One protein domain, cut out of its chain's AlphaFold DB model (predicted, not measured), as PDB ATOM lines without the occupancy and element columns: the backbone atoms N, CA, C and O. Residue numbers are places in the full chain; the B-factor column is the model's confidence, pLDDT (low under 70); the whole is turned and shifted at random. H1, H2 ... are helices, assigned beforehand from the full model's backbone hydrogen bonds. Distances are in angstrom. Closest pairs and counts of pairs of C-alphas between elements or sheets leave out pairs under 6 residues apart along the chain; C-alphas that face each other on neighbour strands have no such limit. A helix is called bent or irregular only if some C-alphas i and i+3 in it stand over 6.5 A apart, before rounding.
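Overview. This is residues 199 to 249 of the 251 residues of an uncharacterized protein of Ruminococcus sp. AM54-1NS (UniProt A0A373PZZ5). Two helices meet near the link between them and open out as a V, with H2 as the longer arm and H1 as the shorter. A looped stretch with no named element, residues 199 to 214, sits at the start of H1, at the end away from the link. The printed part has 51 residues with two named helices, H1 then H2 along the chain, and no named strand; its class is all helix. It is only just compact, close to loose, with a radius of gyration of the C-alphas of 11.7 A, and the C-alphas span 31 by 25 by 14 A.

Along the chain. The longest helix is H2, residues 232 to 247, which measures 23.0 A from C-alpha 232 at (26.783, 22.385, 6.371) to C-alpha 247 at (21.388, 44.720, 7.674). H1, residues 215 to 226, measures 16.6 A and begins with C-alpha 215 at (19.866, 41.738, -9.890). Neither helix is bent.

Arrangement. H2 touches H1, with residues 234 to 238 of H2 and residues 225 to 226 of H1 alone. The closest C-alphas of the two helices are those of Ala 225 and Arg 238, 6.7 A apart. Their lines stand at a steep tilt of 50 degrees, and they run opposite ways. Their centres are 12.9 A apart. In both H1 and H2 every O i to N i+4 pair is within hydrogen-bond range.

Size, cuts and confidence. The two C-alphas farthest apart are those of Glu 206 and Glu 230, at 31.6 A. The printed part has no cut. The link from H1 to H2, five residues, is tight. The C-alphas of residues 199 to 214 lie 8 to 16 A from the mean of the C-alphas. The mean pLDDT of the printed part is 71.1, and residues 224 to 249 are under 70; H2 has a mean of 59.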
ATOM      1  N   LYS A 199      31.362  44.006 -13.264       89.44
ATOM      2  CA  LYS A 199      30.322  43.378 -14.079       89.44
ATOM      3  C   LYS A 199      29.981  41.985 -13.562       89.44
ATOM      4  O   LYS A 199      30.801  41.273 -12.983       89.44
ATOM      5  N   CYS A 200      28.738  41.587 -13.783       87.44
ATOM      6  CA  CYS A 200      28.163  40.344 -13.314       87.44
ATOM      7  C   CYS A 200      28.964  39.155 -13.840       87.44
ATOM      8  O   CYS A 200      29.125  38.987 -15.047       87.44
ATOM      9  N   TYR A 201      29.375  38.269 -12.934       82.06
ATOM     10  CA  TYR A 201      30.177  37.090 -13.269       82.06
ATOM     11  C   TYR A 201      29.523  36.132 -14.290       82.06
ATOM     12  O   TYR A 201      30.229  35.381 -14.967       82.06
ATOM     13  N   PHE A 202      28.187  36.136 -14.396       82.62
ATOM     14  CA  PHE A 202      27.430  35.236 -15.274       82.62
ATOM     15  C   PHE A 202      27.133  35.835 -16.651       82.62
ATOM     16  O   PHE A 202      27.270  35.127 -17.646       82.62
ATOM     17  N   CYS A 203      26.757  37.115 -16.727       87.25
ATOM     18  CA  CYS A 203      26.325  37.738 -17.986       87.25
ATOM     19  C   CYS A 203      27.048  39.028 -18.377       87.25
ATOM     20  O   CYS A 203      26.847  39.497 -19.491       87.25
ATOM     21  N   GLY A 204      27.859  39.618 -17.498       83.69
ATOM     22  CA  GLY A 204      28.552  40.876 -17.772       83.69
ATOM     23  C   GLY A 204      27.718  42.154 -17.595       83.69
ATOM     24  O   GLY A 204      28.235  43.226 -17.887       83.69
ATOM     25  N   GLY A 205      26.466  42.071 -17.125       88.50
ATOM     26  CA  GLY A 205      25.657  43.248 -16.756       88.50
ATOM     27  C   GLY A 205      26.134  43.923 -15.464       88.50
ATOM     28  O   GLY A 205      27.003  43.390 -14.783       88.50
ATOM     29  N   GLU A 206      25.575  45.066 -15.086       88.94
ATOM     30  CA  GLU A 206      26.012  45.796 -13.885       88.94
ATOM     31  C   GLU A 206      25.744  45.014 -12.592       88.94
ATOM     32  O   GLU A 206      24.711  44.356 -12.440       88.94
ATOM     33  N   CYS A 207      26.707  45.031 -11.665       88.75
ATOM     34  CA  CYS A 207      26.544  44.369 -10.375       88.75
ATOM     35  C   CYS A 207      25.692  45.199  -9.415       88.75
ATOM     36  O   CYS A 207      25.837  46.414  -9.331       88.75
ATOM     37  N   VAL A 208      24.902  44.509  -8.592       85.69
ATOM     38  CA  VAL A 208      24.290  45.112  -7.400       85.69
ATOM     39  C   VAL A 208      25.399  45.489  -6.411       85.69
ATOM     40  O   VAL A 208      26.411  44.786  -6.304       85.69
ATOM     41  N   GLN A 209      25.233  46.591  -5.676       79.25
ATOM     42  CA  GLN A 209      26.202  47.018  -4.665       79.25
ATOM     43  C   GLN A 209      26.509  45.888  -3.664       79.25
ATOM     44  O   GLN A 209      25.627  45.167  -3.203       79.25
ATOM     45  N   GLY A 210      27.800  45.684  -3.381       80.69
ATOM     46  CA  GLY A 210      28.285  44.604  -2.510       80.69
ATOM     47  C   GLY A 210      28.245  43.186  -3.103       80.69
ATOM     48  O   GLY A 210      28.760  42.261  -2.475       80.69
ATOM     49  N   GLN A 211      27.698  42.986  -4.307       81.31
ATOM     50  CA  GLN A 211      27.570  41.671  -4.943       81.31
ATOM     51  C   GLN A 211      28.421  41.552  -6.214       81.31
ATOM     52  O   GLN A 211      28.799  42.537  -6.840       81.31
ATOM     53  N   LYS A 212      28.733  40.310  -6.613       83.69
ATOM     54  CA  LYS A 212      29.506  39.994  -7.838       83.69
ATOM     55  C   LYS A 212      28.614  39.708  -9.056       83.69
ATOM     56  O   LYS A 212      29.068  39.150 -10.059       83.69
ATOM     57  N   VAL A 213      27.317  39.982  -8.934       85.44
ATOM     58  CA  VAL A 213      26.280  39.607  -9.899       85.44
ATOM     59  C   VAL A 213      25.233  40.714 -10.046       85.44
ATOM     60  O   VAL A 213      25.058  41.518  -9.134       85.44
ATOM     61  N   CYS A 214      24.544  40.750 -11.190       89.75
ATOM     62  CA  CYS A 214      23.412  41.648 -11.426       89.75
ATOM     63  C   CYS A 214      22.153  41.164 -10.697       89.75
ATOM     64  O   CYS A 214      22.098  40.008 -10.273       89.75
ATOM     65  N   THR A 215      21.124  42.009 -10.612       87.81
ATOM     66  CA  THR A 215      19.866  41.738  -9.890       87.81
ATOM     67  C   THR A 215      19.234  40.406 -10.291       87.81
ATOM     68  O   THR A 215      18.989  39.557  -9.439       87.81
ATOM     69  N   LYS A 216      19.112  40.147 -11.598       87.88
ATOM     70  CA  LYS A 216      18.568  38.887 -12.129       87.88
ATOM     71  C   LYS A 216      19.332  37.654 -11.633       87.88
ATOM     72  O   LYS A 216      18.743  36.672 -11.190       87.88
ATOM     73  N   HIS A 217      20.663  37.687 -11.710       85.38
ATOM     74  CA  HIS A 217      21.485  36.562 -11.261       85.38
ATOM     75  C   HIS A 217      21.575  36.479  -9.734       85.38
ATOM     76  O   HIS A 217      21.766  35.388  -9.203       85.38
ATOM     77  N   TYR A 218      21.412  37.594  -9.025       86.19
ATOM     78  CA  TYR A 218      21.307  37.620  -7.571       86.19
ATOM     79  C   TYR A 218      20.034  36.913  -7.091       86.19
ATOM     80  O   TYR A 218      20.112  36.027  -6.242       86.19
ATOM     81  N   GLU A 219      18.881  37.227  -7.684       82.19
ATOM     82  CA  GLU A 219      17.602  36.573  -7.384       82.19
ATOM     83  C   GLU A 219      17.627  35.081  -7.714       82.19
ATOM     84  O   GLU A 219      17.202  34.259  -6.904       82.19
ATOM     85  N   MET A 220      18.222  34.709  -8.851       81.31
ATOM     86  CA  MET A 220      18.417  33.307  -9.221       81.31
ATOM     87  C   MET A 220      19.282  32.555  -8.199       81.31
ATOM     88  O   MET A 220      18.934  31.447  -7.788       81.31
ATOM     89  N   LEU A 221      20.400  33.143  -7.756       81.25
ATOM     90  CA  LEU A 221      21.244  32.549  -6.715       81.25
ATOM     91  C   LEU A 221      20.514  32.456  -5.372       81.25
ATOM     92  O   LEU A 221      20.687  31.466  -4.663       81.25
ATOM     93  N   LYS A 222      19.687  33.452  -5.035       79.69
ATOM     94  CA  LYS A 222      18.847  33.454  -3.832       79.69
ATOM     95  C   LYS A 222      17.824  32.315  -3.872       79.69
ATOM     96  O   LYS A 222      17.745  31.557  -2.909       79.69
ATOM     97  N   ALA A 223      17.112  32.142  -4.986       75.25
ATOM     98  CA  ALA A 223      16.171  31.040  -5.186       75.25
ATOM     99  C   ALA A 223      16.879  29.677  -5.129       75.25
ATOM    100  O   ALA A 223      16.451  28.769  -4.421       75.25
ATOM    101  N   MET A 224      18.036  29.548  -5.787       67.75
ATOM    102  CA  MET A 224      18.811  28.308  -5.754       67.75
ATOM    103  C   MET A 224      19.336  27.986  -4.347       67.75
ATOM    104  O   MET A 224      19.335  26.823  -3.952       67.75
ATOM    105  N   ALA A 225      19.721  28.999  -3.560       68.50
ATOM    106  CA  ALA A 225      20.118  28.839  -2.159       68.50
ATOM    107  C   ALA A 225      18.968  28.354  -1.256       68.50
ATOM    108  O   ALA A 225      19.229  27.645  -0.282       68.50
ATOM    109  N   MET A 226      17.716  28.698  -1.574       63.81
ATOM    110  CA  MET A 226      16.533  28.218  -0.847       63.81
ATOM    111  C   MET A 226      16.246  26.731  -1.103       63.81
ATOM    112  O   MET A 226      15.728  26.061  -0.216       63.81
ATOM    113  N   HIS A 227      16.650  26.200  -2.263       62.50
ATOM    114  CA  HIS A 227      16.421  24.805  -2.665       62.50
ATOM    115  C   HIS A 227      17.659  23.891  -2.545       62.50
ATOM    116  O   HIS A 227      17.636  22.747  -3.002       62.50
ATOM    117  N   MET A 228      18.763  24.357  -1.943       58.16
ATOM    118  CA  MET A 228      19.953  23.519  -1.752       58.16
ATOM    119  C   MET A 228      19.748  22.463  -0.657       58.16
ATOM    120  O   MET A 228      19.254  22.772   0.426       58.16
ATOM    121  N   ARG A 229      20.213  21.229  -0.916       56.81
ATOM    122  CA  ARG A 229      20.258  20.124   0.063       56.81
ATOM    123  C   ARG A 229      20.927  20.551   1.377       56.81
ATOM    124  O   ARG A 229      21.842  21.382   1.374       56.81
ATOM    125  N   GLU A 230      20.509  19.925   2.479       55.53
ATOM    126  CA  GLU A 230      20.993  20.138   3.850       55.53
ATOM    127  C   GLU A 230      22.460  19.715   4.046       55.53
ATOM    128  O   GLU A 230      22.774  18.726   4.693       55.53
ATOM    129  N   ASN A 231      23.391  20.470   3.473       57.56
ATOM    130  CA  ASN A 231      24.818  20.351   3.751       57.56
ATOM    131  C   ASN A 231      25.285  21.573   4.561       57.56
ATOM    132  O   ASN A 231      24.758  22.678   4.401       57.56
ATOM    133  N   GLU A 232      26.290  21.393   5.411       53.59
ATOM    134  CA  GLU A 232      26.783  22.385   6.371       53.59
ATOM    135  C   GLU A 232      27.253  23.679   5.686       53.59
ATOM    136  O   GLU A 232      26.907  24.791   6.084       53.59
ATOM    137  N   ARG A 233      27.922  23.550   4.533       56.50
ATOM    138  CA  ARG A 233      28.311  24.706   3.701       56.50
ATOM    139  C   ARG A 233      27.102  25.490   3.172       56.50
ATOM    140  O   ARG A 233      27.166  26.714   3.073       56.50
ATOM    141  N   SER A 234      25.999  24.806   2.873       57.44
ATOM    142  CA  SER A 234      24.742  25.418   2.422       57.44
ATOM    143  C   SER A 234      23.997  26.106   3.570       57.44
ATOM    144  O   SER A 234      23.309  27.098   3.338       57.44
ATOM    145  N   LYS A 235      24.135  25.632   4.817       65.12
ATOM    146  CA  LYS A 235      23.612  26.323   6.014       65.12
ATOM    147  C   LYS A 235      24.347  27.644   6.254       65.12
ATOM    148  O   LYS A 235      23.698  28.682   6.335       65.12
ATOM    149  N   ILE A 236      25.683  27.632   6.229       67.25
ATOM    150  CA  ILE A 236      26.515  28.842   6.387       67.25
ATOM    151  C   ILE A 236      26.215  29.877   5.288       67.25
ATOM    152  O   ILE A 236      26.132  31.076   5.558       67.25
ATOM    153  N   ALA A 237      26.020  29.434   4.042       59.75
ATOM    154  CA  ALA A 237      25.636  30.320   2.942       59.75
ATOM    155  C   ALA A 237      24.241  30.945   3.149       59.75
ATOM    156  O   ALA A 237      24.077  32.147   2.927       59.75
ATOM    157  N   ARG A 238      23.258  30.165   3.629       64.88
ATOM    158  CA  ARG A 238      21.912  30.657   3.982       64.88
ATOM    159  C   ARG A 238      21.953  31.667   5.134       64.88
ATOM    160  O   ARG A 238      21.292  32.697   5.053       64.88
ATOM    161  N   GLU A 239      22.751  31.414   6.167       68.69
ATOM    162  CA  GLU A 239      22.949  32.332   7.297       68.69
ATOM    163  C   GLU A 239      23.561  33.671   6.870       68.69
ATOM    164  O   GLU A 239      23.068  34.734   7.249       68.69
ATOM    165  N   ARG A 240      24.608  33.640   6.034       66.56
ATOM    166  CA  ARG A 240      25.228  34.857   5.486       66.56
ATOM    167  C   ARG A 240      24.233  35.672   4.664       66.56
ATOM    168  O   ARG A 240      24.170  36.885   4.829       66.56
ATOM    169  N   LEU A 241      23.427  35.012   3.829       63.19
ATOM    170  CA  LEU A 241      22.367  35.671   3.062       63.19
ATOM    171  C   LEU A 241      21.318  36.318   3.974       63.19
ATOM    172  O   LEU A 241      20.950  37.462   3.729       63.19
ATOM    173  N   LYS A 242      20.881  35.639   5.045       64.62
ATOM    174  CA  LYS A 242      19.956  36.214   6.038       64.62
ATOM    175  C   LYS A 242      20.545  37.467   6.698       64.62
ATOM    176  O   LYS A 242      19.870  38.488   6.734       64.62
ATOM    177  N   LYS A 243      21.804  37.429   7.152       61.34
ATOM    178  CA  LYS A 243      22.468  38.574   7.810       61.34
ATOM    179  C   LYS A 243      22.561  39.808   6.906       61.34
ATOM    180  O   LYS A 243      22.251  40.907   7.349       61.34
ATOM    181  N   VAL A 244      22.914  39.628   5.631       57.38
ATOM    182  CA  VAL A 244      22.963  40.729   4.646       57.38
ATOM    183  C   VAL A 244      21.564  41.294   4.361       57.38
ATOM    184  O   VAL A 244      21.415  42.495   4.167       57.38
ATOM    185  N   TYR A 245      20.527  40.449   4.383       46.66
ATOM    186  CA  TYR A 245      19.140  40.855   4.126       46.66
ATOM    187  C   TYR A 245      18.517  41.687   5.261       46.66
ATOM    188  O   TYR A 245      17.687  42.549   4.991       46.66
ATOM    189  N   PHE A 246      18.917  41.455   6.518       43.22
ATOM    190  CA  PHE A 246      18.439  42.235   7.671       43.22
ATOM    191  C   PHE A 246      19.273  43.495   7.948       43.22
ATOM    192  O   PHE A 246      18.736  44.461   8.477       43.22
ATOM    193  N   ALA A 247      20.545  43.528   7.539       43.78
ATOM    194  CA  ALA A 247      21.388  44.720   7.674       43.78
ATOM    195  C   ALA A 247      20.955  45.881   6.753       43.78
ATOM    196  O   ALA A 247      21.129  47.038   7.107       43.78
ATOM    197  N   GLY A 248      20.347  45.588   5.597       43.91
ATOM    198  CA  GLY A 248      19.833  46.598   4.659       43.91
ATOM    199  C   GLY A 248      18.421  47.113   4.962       43.91
ATOM    200  O   GLY A 248      17.809  47.717   4.089       43.91
ATOM    201  N   ARG A 249      17.865  46.813   6.146       42.03
ATOM    202  CA  ARG A 249      16.487  47.168   6.535       42.03
ATOM    203  C   ARG A 249      16.404  48.005   7.822       42.03
ATOM    204  O   ARG A 249      15.306  48.212   8.324       42.03
TER     205      ARG A 249